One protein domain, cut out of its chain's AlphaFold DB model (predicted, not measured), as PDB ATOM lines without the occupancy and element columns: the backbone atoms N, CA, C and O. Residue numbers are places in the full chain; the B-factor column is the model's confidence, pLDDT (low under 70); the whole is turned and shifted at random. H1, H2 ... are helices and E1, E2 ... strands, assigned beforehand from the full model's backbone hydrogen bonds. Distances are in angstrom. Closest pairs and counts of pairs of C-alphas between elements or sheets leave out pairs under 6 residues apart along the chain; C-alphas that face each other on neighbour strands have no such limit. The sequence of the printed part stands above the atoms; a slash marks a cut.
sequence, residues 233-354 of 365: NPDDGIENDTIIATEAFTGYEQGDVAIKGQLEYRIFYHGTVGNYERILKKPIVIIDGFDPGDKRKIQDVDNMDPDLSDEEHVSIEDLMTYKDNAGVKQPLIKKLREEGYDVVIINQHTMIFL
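This is residues 233 to 354 of the 365 residues of an uncharacterized protein of Lutibacter sp (UniProt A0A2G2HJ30). What shape do these atoms make? A long, twisted sheet of three long strands, E1, E2 and E6, with the short E3 beside E6, makes the length, and the small helix H2 packs over one face near one end, with the little hairpin of E4 and E5 next to H2. Residues 245 to 258 form a loop at the sheet's other end. What is it made of? The 122 printed residues hold, in order, E1 E2 E3 H1 E4 E5 H2 E6, a mixed class with 51 residues in named elements, under half; the large sheet, E1 E2 E6 E3, is mixed. The whole is loose, with a radius of gyration of the C-alphas of 17.0 A, and spans 55 by 34 by 29 A.

Where are the large sheet's strands? E1 is residues 238 to 244, 20.4 A long, from C-alpha 238 at (146.747, 165.695, 196.883); E2 is 259 to 268, 29.4 A; E3 is 283 to 287, 12.4 A. E6 is 342 to 353, 32.3 A, ending at C-alpha 353 at (166.335, 166.889, 218.880). Where are the other elements? H1 is residues 316 to 319, E4 is 321 to 323, E5 is 329 to 331 and H2 is 332 to 338, 10.0 A long.

How do the large sheet's strands pair? Inner strand E2 is antiparallel to E1, a hairpin with N 241 and O 265 at 3.1 A, and to E6, with N 266 and O 345 at 2.8 A, both within hydrogen-bond range. E6 is parallel to edge strand E3, with N 286 and O 344 at 2.8 A, also within range. What is on this sheet? H2 is on it at a height over the sheet of 8.3 A, over E6 and along the strands, at 6 degrees to E6 on the local plane; its closest C-alphas to E6 are Ile 333 and Val 343, 6.5 A apart. H1 is only just on the sheet, with 5 pairs of C-alphas within 10 A, and only grazes it with residues 316 to 317. What of the hairpin E4 and E5? It is antiparallel, with N 330 and O 322 at 2.8 A, and the closest C-alphas of E4 and H2, Thr 321 and Leu 332, are 4.9 A apart. How are the helices' backbones? In H2 every O i to N i+4 pair is within hydrogen-bond range, while H1 is too short for such a pair.

How far does it reach? The C-alphas of Gly 255 and Ala 326, the two farthest apart, are 56.8 A apart; the printed part has no cut. Which links are long? Those from E1 to E2, E2 to E3 and E3 to H1. Where is confidence low? Mean pLDDT of the printed part is 75.7, and 35 residues are under 70, among them 301 to 313 and 349 to 354.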
ATOM      1  N   ASN A 233     146.068 173.337 191.981       44.00
ATOM      2  CA  ASN A 233     144.636 173.327 191.775       44.00
ATOM      3  C   ASN A 233     144.014 172.623 193.002       44.00
ATOM      4  O   ASN A 233     144.449 171.512 193.304       44.00
ATOM      5  N   PRO A 234     143.051 173.213 193.734       47.03
ATOM      6  CA  PRO A 234     142.419 172.568 194.899       47.03
ATOM      7  C   PRO A 234     141.809 171.181 194.593       47.03
ATOM      8  O   PRO A 234     141.558 170.393 195.508       47.03
ATOM      9  N   ASP A 235     141.663 170.870 193.304       58.94
ATOM     10  CA  ASP A 235     141.227 169.600 192.736       58.94
ATOM     11  C   ASP A 235     142.370 168.772 192.111       58.94
ATOM     12  O   ASP A 235     142.170 168.166 191.065       58.94
ATOM     13  N   ASP A 236     143.581 168.747 192.673       70.88
ATOM     14  CA  ASP A 236     144.681 167.878 192.197       70.88
ATOM     15  C   ASP A 236     144.701 166.478 192.848       70.88
ATOM     16  O   ASP A 236     145.438 165.582 192.415       70.88
ATOM     17  N   GLY A 237     143.845 166.266 193.854       78.31
ATOM     18  CA  GLY A 237     143.736 165.004 194.581       78.31
ATOM     19  C   GLY A 237     144.918 164.744 195.510       78.31
ATOM     20  O   GLY A 237     145.241 163.581 195.745       78.31
ATOM     21  N   ILE A 238     145.579 165.797 196.005       83.00
ATOM     22  CA  ILE A 238     146.747 165.695 196.883       83.00
ATOM     23  C   ILE A 238     146.409 166.155 198.311       83.00
ATOM     24  O   ILE A 238     145.748 167.173 198.528       83.00
ATOM     25  N   GLU A 239     146.908 165.422 199.304       80.31
ATOM     26  CA  GLU A 239     146.858 165.778 200.725       80.31
ATOM     27  C   GLU A 239     148.241 165.638 201.366       80.31
ATOM     28  O   GLU A 239     149.018 164.766 200.989       80.31
ATOM     29  N   ASN A 240     148.564 166.529 202.302       80.88
ATOM     30  CA  ASN A 240     149.874 166.630 202.939       80.88
ATOM     31  C   ASN A 240     149.717 166.749 204.444       80.88
ATOM     32  O   ASN A 240     148.894 167.553 204.884       80.88
ATOM     33  N   ASP A 241     150.572 166.069 205.200       71.81
ATOM     34  CA  ASP A 241     150.712 166.330 206.631       71.81
ATOM     35  C   ASP A 241     152.095 165.912 207.156       71.81
ATOM     36  O   ASP A 241     152.920 165.325 206.448       71.81
ATOM     37  N   THR A 242     152.335 166.220 208.425       75.38
ATOM     38  CA  THR A 242     153.542 165.882 209.168       75.38
ATOM     39  C   THR A 242     153.162 165.140 210.440       75.38
ATOM     40  O   THR A 242     152.319 165.593 211.209       75.38
ATOM     41  N   ILE A 243     153.846 164.030 210.719       74.25
ATOM     42  CA  ILE A 243     153.680 163.278 211.965       74.25
ATOM     43  C   ILE A 243     154.976 163.348 212.765       74.25
ATOM     44  O   ILE A 243     156.067 163.105 212.249       74.25
ATOM     45  N   ILE A 244     154.848 163.659 214.054       74.12
ATOM     46  CA  ILE A 244     155.947 163.624 215.020       74.12
ATOM     47  C   ILE A 244     155.759 162.399 215.911       74.12
ATOM     48  O   ILE A 244     154.657 162.140 216.398       74.12
ATOM     49  N   ALA A 245     156.840 161.661 216.153       75.62
ATOM     50  CA  ALA A 245     156.828 160.509 217.041       75.62
ATOM     51  C   ALA A 245     156.337 160.889 218.451       75.62
ATOM     52  O   ALA A 245     156.753 161.891 219.049       75.62
ATOM     53  N   THR A 246     155.452 160.069 219.014       76.69
ATOM     54  CA  THR A 246     154.994 160.236 220.399       76.69
ATOM     55  C   THR A 246     156.104 159.870 221.379       76.69
ATOM     56  O   THR A 246     156.337 160.611 222.337       76.69
ATOM     57  N   GLU A 247     156.851 158.814 221.059       76.69
ATOM     58  CA  GLU A 247     158.002 158.320 221.809       76.69
ATOM     59  C   GLU A 247     159.315 158.908 221.290       76.69
ATOM     60  O   GLU A 247     159.502 159.115 220.089       76.69
ATOM     61  N   ALA A 248     160.241 159.175 222.208       75.81
ATOM     62  CA  ALA A 248     161.580 159.626 221.868       75.81
ATOM     63  C   ALA A 248     162.552 158.442 221.818       75.81
ATOM     64  O   ALA A 248     162.586 157.623 222.734       75.81
ATOM     65  N   PHE A 249     163.399 158.392 220.794       75.69
ATOM     66  CA  PHE A 249     164.569 157.526 220.791       75.69
ATOM     67  C   PHE A 249     165.626 158.129 221.714       75.69
ATOM     68  O   PHE A 249     166.090 159.243 221.485       75.69
ATOM     69  N   THR A 250     165.990 157.414 222.777       76.56
ATOM     70  CA  THR A 250     166.910 157.907 223.812       76.56
ATOM     71  C   THR A 250     168.371 157.548 223.566       76.56
ATOM     72  O   THR A 250     169.156 157.658 224.498       76.56
ATOM     73  N   GLY A 251     168.727 157.120 222.351       70.19
ATOM     74  CA  GLY A 251     170.077 156.675 222.011       70.19
ATOM     75  C   GLY A 251     170.380 155.231 222.406       70.19
ATOM     76  O   GLY A 251     169.519 154.517 222.922       70.19
ATOM     77  N   TYR A 252     171.609 154.806 222.119       71.00
ATOM     78  CA  TYR A 252     172.101 153.460 222.433       71.00
ATOM     79  C   TYR A 252     172.816 153.421 223.789       71.00
ATOM     80  O   TYR A 252     172.893 152.361 224.406       71.00
ATOM     81  N   GLU A 253     173.295 154.573 224.268       71.25
ATOM     82  CA  GLU A 253     174.082 154.705 225.489       71.25
ATOM     83  C   GLU A 253     173.354 155.514 226.568       71.25
ATOM     84  O   GLU A 253     172.527 156.398 226.315       71.25
ATOM     85  N   GLN A 254     173.693 155.240 227.829       54.41
ATOM     86  CA  GLN A 254     173.091 155.948 228.952       54.41
ATOM     87  C   GLN A 254     173.488 157.431 228.942       54.41
ATOM     88  O   GLN A 254     174.632 157.805 229.194       54.41
ATOM     89  N   GLY A 255     172.492 158.298 228.752       56.84
ATOM     90  CA  GLY A 255     172.670 159.747 228.777       56.84
ATOM     91  C   GLY A 255     172.675 160.411 227.404       56.84
ATOM     92  O   GLY A 255     172.791 161.643 227.380       56.84
ATOM     93  N   ASP A 256     172.489 159.632 226.337       52.81
ATOM     94  CA  ASP A 256     172.258 160.106 224.978       52.81
ATOM     95  C   ASP A 256     171.062 161.063 224.880       52.81
ATOM     96  O   ASP A 256     170.173 161.145 225.738       52.81
ATOM     97  N   VAL A 257     171.085 161.858 223.815       56.62
ATOM     98  CA  VAL A 257     170.045 162.833 223.512       56.62
ATOM     99  C   VAL A 257     168.790 162.121 223.051       56.62
ATOM    100  O   VAL A 257     168.793 161.464 222.015       56.62
ATOM    101  N   ALA A 258     167.695 162.347 223.774       65.94
ATOM    102  CA  ALA A 258     166.379 161.989 223.284       65.94
ATOM    103  C   ALA A 258     166.083 162.742 221.973       65.94
ATOM    104  O   ALA A 258     166.211 163.968 221.901       65.94
ATOM    105  N   ILE A 259     165.676 162.015 220.941       68.25
ATOM    106  CA  ILE A 259     165.256 162.559 219.649       68.25
ATOM    107  C   ILE A 259     163.877 162.015 219.292       68.25
ATOM    108  O   ILE A 259     163.577 160.849 219.533       68.25
ATOM    109  N   LYS A 260     163.022 162.852 218.709       71.56
ATOM    110  CA  LYS A 260     161.773 162.405 218.089       71.56
ATOM    111  C   LYS A 260     161.952 162.378 216.586       71.56
ATOM    112  O   LYS A 260     162.419 163.351 215.994       71.56
ATOM    113  N   GLY A 261     161.569 161.262 215.977       69.06
ATOM    114  CA  GLY A 261     161.433 161.194 214.530       69.06
ATOM    115  C   GLY A 261     160.311 162.124 214.080       69.06
ATOM    116  O   GLY A 261     159.264 162.195 214.728       69.06
ATOM    117  N   GLN A 262     160.536 162.835 212.983       76.38
ATOM    118  CA  GLN A 262     159.490 163.526 212.250       76.38
ATOM    119  C   GLN A 262     159.446 162.927 210.849       76.38
ATOM    120  O   GLN A 262     160.483 162.751 210.213       76.38
ATOM    121  N   LEU A 263     158.245 162.635 210.367       78.75
ATOM    122  CA  LEU A 263     158.024 162.281 208.972       78.75
ATOM    123  C   LEU A 263     157.055 163.266 208.339       78.75
ATOM    124  O   LEU A 263     156.142 163.770 208.993       78.75
ATOM    125  N   GLU A 264     157.264 163.525 207.060       83.31
ATOM    126  CA  GLU A 264     156.299 164.189 206.195       83.31
ATOM    127  C   GLU A 264     155.656 163.117 205.321       83.31
ATOM    128  O   GLU A 264     156.343 162.207 204.850       83.31
ATOM    129  N   TYR A 265     154.347 163.202 205.102       85.75
ATOM    130  CA  TYR A 265     153.681 162.331 204.147       85.75
ATOM    131  C   TYR A 265     152.821 163.111 203.163       85.75
ATOM    132  O   TYR A 265     152.293 164.187 203.454       85.75
ATOM    133  N   ARG A 266     152.666 162.520 201.981       88.88
ATOM    134  CA  ARG A 266     151.750 162.973 200.943       88.88
ATOM    135  C   ARG A 266     150.884 161.821 200.480       88.88
ATOM    136  O   ARG A 266     151.398 160.755 200.160       88.88
ATOM    137  N   ILE A 267     149.585 162.068 200.393       88.00
ATOM    138  CA  ILE A 267     148.625 161.172 199.761       88.00
ATOM    139  C   ILE A 267     148.303 161.728 198.379       88.00
ATOM    140  O   ILE A 267     147.947 162.898 198.240       88.00
ATOM    141  N   PHE A 268     148.402 160.874 197.372       90.38
ATOM    142  CA  PHE A 268     147.888 161.097 196.034       90.38
ATOM    143  C   PHE A 268     146.684 160.181 195.839       90.38
ATOM    144  O   PHE A 268     146.838 158.985 195.584       90.38
ATOM    145  N   TYR A 269     145.487 160.741 195.972       88.44
ATOM    146  CA  TYR A 269     144.250 159.986 195.822       88.44
ATOM    147  C   TYR A 269     144.072 159.516 194.377       88.44
ATOM    148  O   TYR A 269     144.384 160.245 193.421       88.44
ATOM    149  N   HIS A 270     143.561 158.297 194.218       88.62
ATOM    150  CA  HIS A 270     143.130 157.792 192.921       88.62
ATOM    151  C   HIS A 270     141.947 158.609 192.382       88.62
ATOM    152  O   HIS A 270     141.140 159.157 193.136       88.62
ATOM    153  N   GLY A 271     141.858 158.719 191.057       80.12
ATOM    154  CA  GLY A 271     140.807 159.483 190.387       80.12
ATOM    155  C   GLY A 271     141.312 160.237 189.164       80.12
ATOM    156  O   GLY A 271     142.455 160.084 188.730       80.12
ATOM    157  N   THR A 272     140.438 161.064 188.609       72.31
ATOM    158  CA  THR A 272     140.739 161.937 187.469       72.31
ATOM    159  C   THR A 272     140.730 163.389 187.920       72.31
ATOM    160  O   THR A 272     140.088 163.720 188.912       72.31
ATOM    161  N   VAL A 273     141.397 164.278 187.182       70.38
ATOM    162  CA  VAL A 273     141.399 165.724 187.473       70.38
ATOM    163  C   VAL A 273     139.965 166.225 187.707       70.38
ATOM    164  O   VAL A 273     139.102 166.009 186.858       70.38
ATOM    165  N   GLY A 274     139.705 166.853 188.860       67.69
ATOM    166  CA  GLY A 274     138.361 167.318 189.244       67.69
ATOM    167  C   GLY A 274     137.450 166.283 189.920       67.69
ATOM    168  O   GLY A 274     136.367 166.643 190.367       67.69
ATOM    169  N   ASN A 275     137.851 165.012 190.011       77.75
ATOM    170  CA  ASN A 275     137.068 163.944 190.636       77.75
ATOM    171  C   ASN A 275     137.990 162.935 191.341       77.75
ATOM    172  O   ASN A 275     138.339 161.888 190.788       77.75
ATOM    173  N   TYR A 276     138.395 163.289 192.559       80.75
ATOM    174  CA  TYR A 276     139.218 162.458 193.433       80.75
ATOM    175  C   TYR A 276     138.432 162.067 194.675       80.75
ATOM    176  O   TYR A 276     137.846 162.916 195.350       80.75
ATOM    177  N   GLU A 277     138.464 160.785 195.012       76.69
ATOM    178  CA  GLU A 277     137.870 160.303 196.249       76.69
ATOM    179  C   GLU A 277     138.879 160.469 197.388       76.69
ATOM    180  O   GLU A 277     139.851 159.727 197.482       76.69
ATOM    181  N   ARG A 278     138.646 161.438 198.282       77.12
ATOM    182  CA  ARG A 278     139.506 161.703 199.454       77.12
ATOM    183  C   ARG A 278     139.278 160.701 200.594       77.12
ATOM    184  O   ARG A 278     139.086 161.075 201.747       77.12
ATOM    185  N   ILE A 279     139.213 159.420 200.249       79.25
ATOM    186  CA  ILE A 279     139.072 158.291 201.168       79.25
ATOM    187  C   ILE A 279     140.049 157.224 200.687       79.25
ATOM    188  O   ILE A 279     139.915 156.734 199.569       79.25
ATOM    189  N   LEU A 280     141.005 156.844 201.536       83.56
ATOM    190  CA  LEU A 280     141.950 155.771 201.222       83.56
ATOM    191  C   LEU A 280     141.200 154.445 201.048       83.56
ATOM    192  O   LEU A 280     140.618 153.927 202.002       83.56
ATOM    193  N   LYS A 281     141.229 153.883 199.838       82.88
ATOM    194  CA  LYS A 281     140.595 152.592 199.519       82.88
ATOM    195  C   LYS A 281     141.623 151.518 199.194       82.88
ATOM    196  O   LYS A 281     141.487 150.387 199.656       82.88
ATOM    197  N   LYS A 282     142.640 151.860 198.398       90.50
ATOM    198  CA  LYS A 282     143.687 150.927 197.946       90.50
ATOM    199  C   LYS A 282     145.066 151.576 198.076       90.50
ATOM    200  O   LYS A 282     145.681 151.894 197.057       90.50
ATOM    201  N   PRO A 283     145.537 151.819 199.312       93.12
ATOM    202  CA  PRO A 283     146.792 152.513 199.522       93.12
ATOM    203  C   PRO A 283     147.986 151.645 199.114       93.12
ATOM    204  O   PRO A 283     148.146 150.521 199.591       93.12
ATOM    205  N   ILE A 284     148.860 152.204 198.286       91.94
ATOM    206  CA  ILE A 284     150.250 151.781 198.135       91.94
ATOM    207  C   ILE A 284     151.088 152.762 198.943       91.94
ATOM    208  O   ILE A 284     151.123 153.952 198.638       91.94
ATOM    209  N   VAL A 285     151.750 152.260 199.984       91.12
ATOM    210  CA  VAL A 285     152.594 153.074 200.863       91.12
ATOM    211  C   VAL A 285     154.049 152.891 200.466       91.12
ATOM    212  O   VAL A 285     154.563 151.774 200.453       91.12
ATOM    213  N   ILE A 286     154.705 153.999 200.150       88.31
ATOM    214  CA  ILE A 286     156.100 154.060 199.737       88.31
ATOM    215  C   ILE A 286     156.834 154.883 200.777       88.31
ATOM    216  O   ILE A 286     156.514 156.047 201.010       88.31
ATOM    217  N   ILE A 287     157.790 154.240 201.430       86.81
ATOM    218  CA  ILE A 287     158.583 154.833 202.496       86.81
ATOM    219  C   ILE A 287     159.961 155.101 201.912       86.81
ATOM    220  O   ILE A 287     160.692 154.154 201.616       86.81
ATOM    221  N   ASP A 288     160.292 156.376 201.731       79.94
ATOM    222  CA  ASP A 288     161.674 156.779 201.519       79.94
ATOM    223  C   ASP A 288     162.408 156.628 202.853       79.94
ATOM    224  O   ASP A 288     161.899 157.025 203.909       79.94
ATOM    225  N   GLY A 289     163.543 155.937 202.811       70.38
ATOM    226  CA  GLY A 289     164.264 155.524 204.008       70.38
ATOM    227  C   GLY A 289     164.693 156.714 204.867       70.38
ATOM    228  O   GLY A 289     164.711 157.863 204.432       70.38
ATOM    229  N   PHE A 290     165.076 156.434 206.109       71.50
ATOM    230  CA  PHE A 290     165.642 157.462 206.973       71.50
ATOM    231  C   PHE A 290     167.060 157.830 206.512       71.50
ATOM    232  O   PHE A 290     168.011 157.087 206.767       71.50
ATOM    233  N   ASP A 291     167.193 158.988 205.866       67.56
ATOM    234  CA  ASP A 291     168.473 159.604 205.514       67.56
ATOM    235  C   ASP A 291     168.532 161.043 206.072       67.56
ATOM    236  O   ASP A 291     168.005 161.978 205.473       67.56
ATOM    237  N   PRO A 292     169.155 161.259 207.244       58.06
ATOM    238  CA  PRO A 292     169.178 162.561 207.916       58.06
ATOM    239  C   PRO A 292     170.052 163.618 207.217       58.06
ATOM    240  O   PRO A 292     170.104 164.762 207.675       58.06
ATOM    241  N   GLY A 293     170.777 163.248 206.154       55.62
ATOM    242  CA  GLY A 293     171.468 164.187 205.269       55.62
ATOM    243  C   GLY A 293     170.642 164.579 204.044       55.62
ATOM    244  O   GLY A 293     171.014 165.519 203.334       55.62
ATOM    245  N   ASP A 294     169.536 163.879 203.805       66.06
ATOM    246  CA  ASP A 294     168.712 164.054 202.631       66.06
ATOM    247  C   ASP A 294     167.829 165.297 202.740       66.06
ATOM    248  O   ASP A 294     167.128 165.533 203.721       66.06
ATOM    249  N   LYS A 295     167.878 166.123 201.699       68.00
ATOM    250  CA  LYS A 295     167.059 167.331 201.571       68.00
ATOM    251  C   LYS A 295     165.944 167.164 200.544       68.00
ATOM    252  O   LYS A 295     165.188 168.119 200.343       68.00
ATOM    253  N   ARG A 296     165.848 165.987 199.911       75.38
ATOM    254  CA  ARG A 296     164.884 165.709 198.855       75.38
ATOM    255  C   ARG A 296     163.472 165.960 199.338       75.38
ATOM    256  O   ARG A 296     163.069 165.592 200.446       75.38
ATOM    257  N   LYS A 297     162.705 166.612 198.478       80.31
ATOM    258  CA  LYS A 297     161.273 166.802 198.670       80.31
ATOM    259  C   LYS A 297     160.469 165.765 197.905       80.31
ATOM    260  O   LYS A 297     160.975 165.111 196.996       80.31
ATOM    261  N   ILE A 298     159.207 165.597 198.312       82.06
ATOM    262  CA  ILE A 298     158.303 164.635 197.673       82.06
ATOM    263  C   ILE A 298     158.073 165.024 196.207       82.06
ATOM    264  O   ILE A 298     158.146 164.156 195.347       82.06
ATOM    265  N   GLN A 299     157.864 166.314 195.924       79.06
ATOM    266  CA  GLN A 299     157.846 166.870 194.568       79.06
ATOM    267  C   GLN A 299     158.784 168.074 194.474       79.06
ATOM    268  O   GLN A 299     158.959 168.792 195.459       79.06
ATOM    269  N   ASP A 300     159.319 168.357 193.288       70.94
ATOM    270  CA  ASP A 300     160.200 169.516 193.069       70.94
ATOM    271  C   ASP A 300     159.522 170.849 193.394       70.94
ATOM    272  O   ASP A 300     160.141 171.742 193.955       70.94
ATOM    273  N   VAL A 301     158.209 170.965 193.173       65.56
ATOM    274  CA  VAL A 301     157.436 172.164 193.550       65.56
ATOM    275  C   VAL A 301     157.391 172.425 195.065       65.56
ATOM    276  O   VAL A 301     156.984 173.506 195.495       65.56
ATOM    277  N   ASP A 302     157.762 171.438 195.888       67.81
ATOM    278  CA  ASP A 302     157.938 171.609 197.333       67.81
ATOM    279  C   ASP A 302     159.344 172.098 197.697       67.81
ATOM    280  O   ASP A 302     159.583 172.453 198.859       67.81
ATOM    281  N   ASN A 303     160.283 172.095 196.747       64.69
ATOM    282  CA  ASN A 303     161.588 172.688 196.946       64.69
ATOM    283  C   ASN A 303     161.416 174.207 197.039       64.69
ATOM    284  O   ASN A 303     161.105 174.912 196.082       64.69
ATOM    285  N   MET A 304     161.556 174.706 198.261       56.47
ATOM    286  CA  MET A 304     161.516 176.130 198.573       56.47
ATOM    287  C   MET A 304     162.885 176.626 199.046       56.47
ATOM    288  O   MET A 304     162.961 177.711 199.627       56.47
ATOM    289  N   ASP A 305     163.939 175.816 198.868       56.84
ATOM    290  CA  ASP A 305     165.313 176.190 199.179       56.84
ATOM    291  C   ASP A 305     165.894 176.982 197.995       56.84
ATOM    292  O   ASP A 305     166.141 176.411 196.937       56.84
ATOM    293  N   PRO A 306     166.099 178.301 198.136       51.97
ATOM    294  CA  PRO A 306     166.619 179.135 197.056       51.97
ATOM    295  C   PRO A 306     168.093 178.861 196.727       51.97
ATOM    296  O   PRO A 306     168.590 179.404 195.742       51.97
ATOM    297  N   ASP A 307     168.793 178.077 197.553       50.44
ATOM    298  CA  ASP A 307     170.185 177.688 197.330       50.44
ATOM    299  C   ASP A 307     170.294 176.343 196.572       50.44
ATOM    300  O   ASP A 307     171.404 175.877 196.321       50.44
ATOM    301  N   LEU A 308     169.162 175.721 196.205       53.06
ATOM    302  CA  LEU A 308     169.084 174.509 195.386       53.06
ATOM    303  C   LEU A 308     168.338 174.838 194.088       53.06
ATOM    304  O   LEU A 308     167.154 175.166 194.128       53.06
ATOM    305  N   SER A 309     169.017 174.769 192.941       49.94
ATOM    306  CA  SER A 309     168.342 174.922 191.647       49.94
ATOM    307  C   SER A 309     167.489 173.687 191.316       49.94
ATOM    308  O   SER A 309     167.829 172.573 191.717       49.94
ATOM    309  N   ASP A 310     166.400 173.868 190.557       48.84
ATOM    310  CA  ASP A 310     165.541 172.763 190.082       48.84
ATOM    311  C   ASP A 310     166.320 171.751 189.210       48.84
ATOM    312  O   ASP A 310     165.914 170.607 189.063       48.84
ATOM    313  N   GLU A 311     167.469 172.150 188.652       47.09
ATOM    314  CA  GLU A 311     168.359 171.299 187.846       47.09
ATOM    315  C   GLU A 311     169.328 170.458 188.704       47.09
ATOM    316  O   GLU A 311     169.873 169.459 188.233       47.09
ATOM    317  N   GLU A 312     169.540 170.842 189.966       51.31
ATOM    318  CA  GLU A 312     170.434 170.175 190.927       51.31
ATOM    319  C   GLU A 312     169.673 169.317 191.953       51.31
ATOM    320  O   GLU A 312     170.290 168.666 192.802       51.31
ATOM    321  N   HIS A 313     168.342 169.301 191.879       64.81
ATOM    322  CA  HIS A 313     167.467 168.547 192.767       64.81
ATOM    323  C   HIS A 313     166.722 167.453 191.993       64.81
ATOM    324  O   HIS A 313     166.292 167.650 190.865       64.81
ATOM    325  N   VAL A 314     166.581 166.276 192.605       72.62
ATOM    326  CA  VAL A 314     165.759 165.181 192.076       72.62
ATOM    327  C   VAL A 314     164.758 164.815 193.160       72.62
ATOM    328  O   VAL A 314     165.160 164.299 194.208       72.62
ATOM    329  N   SER A 315     163.471 165.103 192.946       81.25
ATOM    330  CA  SER A 315     162.439 164.759 193.924       81.25
ATOM    331  C   SER A 315     162.222 163.251 194.031       81.25
ATOM    332  O   SER A 315     162.605 162.465 193.160       81.25
ATOM    333  N   ILE A 316     161.565 162.831 195.114       85.50
ATOM    334  CA  ILE A 316     161.153 161.431 195.279       85.50
ATOM    335  C   ILE A 316     160.244 161.017 194.111       85.50
ATOM    336  O   ILE A 316     160.408 159.927 193.565       85.50
ATOM    337  N   GLU A 317     159.342 161.899 193.666       85.62
ATOM    338  CA  GLU A 317     158.496 161.659 192.492       85.62
ATOM    339  C   GLU A 317     159.311 161.416 191.204       85.62
ATOM    340  O   GLU A 317     158.983 160.496 190.452       85.62
ATOM    341  N   ASP A 318     160.413 162.137 190.971       83.50
ATOM    342  CA  ASP A 318     161.246 161.966 189.763       83.50
ATOM    343  C   ASP A 318     162.049 160.664 189.734       83.50
ATOM    344  O   ASP A 318     162.391 160.140 188.658       83.50
ATOM    345  N   LEU A 319     162.361 160.141 190.923       86.31
ATOM    346  CA  LEU A 319     162.954 158.817 191.101       86.31
ATOM    347  C   LEU A 319     161.919 157.714 190.865       86.31
ATOM    348  O   LEU A 319     162.261 156.632 190.385       86.31
ATOM    349  N   MET A 320     160.645 157.994 191.137       88.88
ATOM    350  CA  MET A 320     159.540 157.052 190.999       88.88
ATOM    351  C   MET A 320     159.053 156.943 189.557       88.88
ATOM    352  O   MET A 320     157.950 157.349 189.185       88.88
ATOM    353  N   THR A 321     159.878 156.315 188.730       90.88
ATOM    354  CA  THR A 321     159.579 156.078 187.319       90.88
ATOM    355  C   THR A 321     159.952 154.669 186.892       90.88
ATOM    356  O   THR A 321     160.811 154.024 187.492       90.88
ATOM    357  N   TYR A 322     159.312 154.185 185.833       90.06
ATOM    358  CA  TYR A 322     159.614 152.892 185.223       90.06
ATOM    359  C   TYR A 322     159.753 153.047 183.708       90.06
ATOM    360  O   TYR A 322     159.297 154.034 183.139       90.06
ATOM    361  N   LYS A 323     160.408 152.092 183.041       93.50
ATOM    362  CA  LYS A 323     160.447 152.050 181.574       93.50
ATOM    363  C   LYS A 323     159.298 151.194 181.063       93.50
ATOM    364  O   LYS A 323     159.124 150.073 181.535       93.50
ATOM    365  N   ASP A 324     158.528 151.714 180.117       90.00
ATOM    366  CA  ASP A 324     157.520 150.921 179.420       90.00
ATOM    367  C   ASP A 324     158.151 149.957 178.396       90.00
ATOM    368  O   ASP A 324     159.372 149.888 178.234       90.00
ATOM    369  N   ASN A 325     157.307 149.205 177.687       90.38
ATOM    370  CA  ASN A 325     157.742 148.231 176.680       90.38
ATOM    371  C   ASN A 325     158.497 148.868 175.497       90.38
ATOM    372  O   ASN A 325     159.205 148.161 174.785       90.38
ATOM    373  N   ALA A 326     158.357 150.180 175.281       91.75
ATOM    374  CA  ALA A 326     159.102 150.942 174.280       91.75
ATOM    375  C   ALA A 326     160.391 151.564 174.855       91.75
ATOM    376  O   ALA A 326     161.117 152.261 174.147       91.75
ATOM    377  N   GLY A 327     160.696 151.312 176.134       90.19
ATOM    378  CA  GLY A 327     161.857 151.849 176.836       90.19
ATOM    379  C   GLY A 327     161.688 153.290 177.321       90.19
ATOM    380  O   GLY A 327     162.668 153.875 177.794       90.19
ATOM    381  N   VAL A 328     160.486 153.868 177.227       91.00
ATOM    382  CA  VAL A 328     160.206 155.261 177.604       91.00
ATOM    383  C   VAL A 328     159.955 155.357 179.109       91.00
ATOM    384  O   VAL A 328     159.253 154.528 179.686       91.00
ATOM    385  N   LYS A 329     160.549 156.368 179.756       89.94
ATOM    386  CA  LYS A 329     160.396 156.646 181.192       89.94
ATOM    387  C   LYS A 329     158.974 157.157 181.464       89.94
ATOM    388  O   LYS A 329     158.582 158.182 180.918       89.94
ATOM    389  N   GLN A 330     158.226 156.458 182.312       89.44
ATOM    390  CA  GLN A 330     156.859 156.786 182.713       89.44
ATOM    391  C   GLN A 330     156.788 157.080 184.222       89.44
ATOM    392  O   GLN A 330     157.442 156.380 185.003       89.44
ATOM    393  N   PRO A 331     155.993 158.076 184.657       89.94
ATOM    394  CA  PRO A 331     155.789 158.389 186.071       89.94
ATOM    395  C   PRO A 331     154.949 157.313 186.771       89.94
ATOM    396  O   PRO A 331     153.798 157.063 186.406       89.94
ATOM    397  N   LEU A 332     155.511 156.696 187.813       91.25
ATOM    398  CA  LEU A 332     154.881 155.588 188.532       91.25
ATOM    399  C   LEU A 332     153.632 156.037 189.299       91.25
ATOM    400  O   LEU A 332     152.604 155.372 189.222       91.25
ATOM    401  N   ILE A 333     153.695 157.180 189.997       90.19
ATOM    402  CA  ILE A 333     152.569 157.695 190.801       90.19
ATOM    403  C   ILE A 333     151.331 157.877 189.923       90.19
ATOM    404  O   ILE A 333     150.244 157.420 190.270       90.19
ATOM    405  N   LYS A 334     151.500 158.503 188.753       87.44
ATOM    406  CA  LYS A 334     150.411 158.716 187.796       87.44
ATOM    407  C   LYS A 334     149.792 157.388 187.354       87.44
ATOM    408  O   LYS A 334     148.576 157.242 187.420       87.44
ATOM    409  N   LYS A 335     150.626 156.416 186.970       89.81
ATOM    410  CA  LYS A 335     150.172 155.089 186.535       89.81
ATOM    411  C   LYS A 335     149.361 154.367 187.614       89.81
ATOM    412  O   LYS A 335     148.298 153.831 187.323       89.81
ATOM    413  N   LEU A 336     149.832 154.389 188.859       91.25
ATOM    414  CA  LEU A 336     149.143 153.757 189.986       91.25
ATOM    415  C   LEU A 336     147.780 154.409 190.261       91.25
ATOM    416  O   LEU A 336     146.791 153.705 190.462       91.25
ATOM    417  N   ARG A 337     147.698 155.742 190.198       89.50
ATOM    418  CA  ARG A 337     146.428 156.469 190.364       89.50
ATOM    419  C   ARG A 337     145.419 156.133 189.267       89.50
ATOM    420  O   ARG A 337     144.244 155.950 189.571       89.50
ATOM    421  N   GLU A 338     145.873 156.013 188.019       87.12
ATOM    422  CA  GLU A 338     145.043 155.585 186.879       87.12
ATOM    423  C   GLU A 338     144.533 154.140 187.033       87.12
ATOM    424  O   GLU A 338     143.447 153.813 186.561       87.12
ATOM    425  N   GLU A 339     145.278 153.284 187.733       89.50
ATOM    426  CA  GLU A 339     144.873 151.911 188.068       89.50
ATOM    427  C   GLU A 339     143.988 151.818 189.325       89.50
ATOM    428  O   GLU A 339     143.565 150.727 189.718       89.50
ATOM    429  N   GLY A 340     143.655 152.957 189.937       90.25
ATOM    430  CA  GLY A 340     142.760 153.028 191.089       90.25
ATOM    431  C   GLY A 340     143.451 152.849 192.442       90.25
ATOM    432  O   GLY A 340     142.776 152.487 193.406       90.25
ATOM    433  N   TYR A 341     144.768 153.061 192.522       92.75
ATOM    434  CA  TYR A 341     145.513 153.054 193.782       92.75
ATOM    435  C   TYR A 341     145.704 154.461 194.339       92.75
ATOM    436  O   TYR A 341     146.068 155.390 193.617       92.75
ATOM    437  N   ASP A 342     145.531 154.589 195.651       91.75
ATOM    438  CA  ASP A 342     145.978 155.767 196.385       91.75
ATOM    439  C   ASP A 342     147.468 155.600 196.670       91.75
ATOM    440  O   ASP A 342     147.881 154.574 197.208       91.75
ATOM    441  N   VAL A 343     148.294 156.577 196.324       92.31
ATOM    442  CA  VAL A 343     149.738 156.491 196.580       92.31
ATOM    443  C   VAL A 343     150.065 157.339 197.795       92.31
ATOM    444  O   VAL A 343     149.819 158.540 197.794       92.31
ATOM    445  N   VAL A 344     150.623 156.728 198.833       91.88
ATOM    446  CA  VAL A 344     151.089 157.427 200.032       91.88
ATOM    447  C   VAL A 344     152.608 157.429 200.016       91.88
ATOM    448  O   VAL A 344     153.223 156.371 200.098       91.88
ATOM    449  N   ILE A 345     153.215 158.607 199.919       90.44
ATOM    450  CA  ILE A 345     154.663 158.778 200.039       90.44
ATOM    451  C   ILE A 345     154.972 159.270 201.441       90.44
ATOM    452  O   ILE A 345     154.420 160.278 201.873       90.44
ATOM    453  N   ILE A 346     155.865 158.570 202.127       87.62
ATOM    454  CA  ILE A 346     156.402 158.940 203.431       87.62
ATOM    455  C   ILE A 346     157.870 159.298 203.235       87.62
ATOM    456  O   ILE A 346     158.637 158.487 202.725       87.62
ATOM    457  N   ASN A 347     158.251 160.498 203.661       84.75
ATOM    458  CA  ASN A 347     159.620 160.990 203.622       84.75
ATOM    459  C   ASN A 347     160.118 161.260 205.052       84.75
ATOM    460  O   ASN A 347     159.480 161.987 205.820       84.75
ATOM    461  N   GLN A 348     161.257 160.667 205.409       78.25
ATOM    462  CA  GLN A 348     161.828 160.673 206.758       78.25
ATOM    463  C   GLN A 348     163.128 161.493 206.835       78.25
ATOM    464  O   GLN A 348     164.155 161.010 207.304       78.25
ATOM    465  N   HIS A 349     163.090 162.751 206.393       66.12
ATOM    466  CA  HIS A 349     164.294 163.590 206.260       66.12
ATOM    467  C   HIS A 349     164.739 164.329 207.535       66.12
ATOM    468  O   HIS A 349     165.825 164.902 207.562       66.12
ATOM    469  N   THR A 350     163.926 164.371 208.602       61.34
ATOM    470  CA  THR A 350     164.215 165.221 209.775       61.34
ATOM    471  C   THR A 350     164.110 164.488 211.115       61.34
ATOM    472  O   THR A 350     163.161 163.761 211.401       61.34
ATOM    473  N   MET A 351     165.069 164.776 211.999       56.22
ATOM    474  CA  MET A 351     164.968 164.523 213.438       56.22
ATOM    475  C   MET A 351     164.662 165.821 214.184       56.22
ATOM    476  O   MET A 351     165.271 166.860 213.922       56.22
ATOM    477  N   ILE A 352     163.786 165.741 215.183       49.22
ATOM    478  CA  ILE A 352     163.628 166.789 216.188       49.22
ATOM    479  C   ILE A 352     164.454 166.378 217.408       49.22
ATOM    480  O   ILE A 352     164.122 165.424 218.114       49.22
ATOM    481  N   PHE A 353     165.546 167.094 217.668       45.66
ATOM    482  CA  PHE A 353     166.335 166.889 218.880       45.66
ATOM    483  C   PHE A 353     165.578 167.444 220.086       45.66
ATOM    484  O   PHE A 353     165.375 168.649 220.160       45.66
ATOM    485  N   LEU A 354     165.207 166.593 221.049       38.72
ATOM    486  CA  LEU A 354     164.496 167.034 222.257       38.72
ATOM    487  C   LEU A 354     165.421 167.669 223.299       38.72
ATOM    488  O   LEU A 354     164.946 168.215 224.289       38.72
TER     489      LEU A 354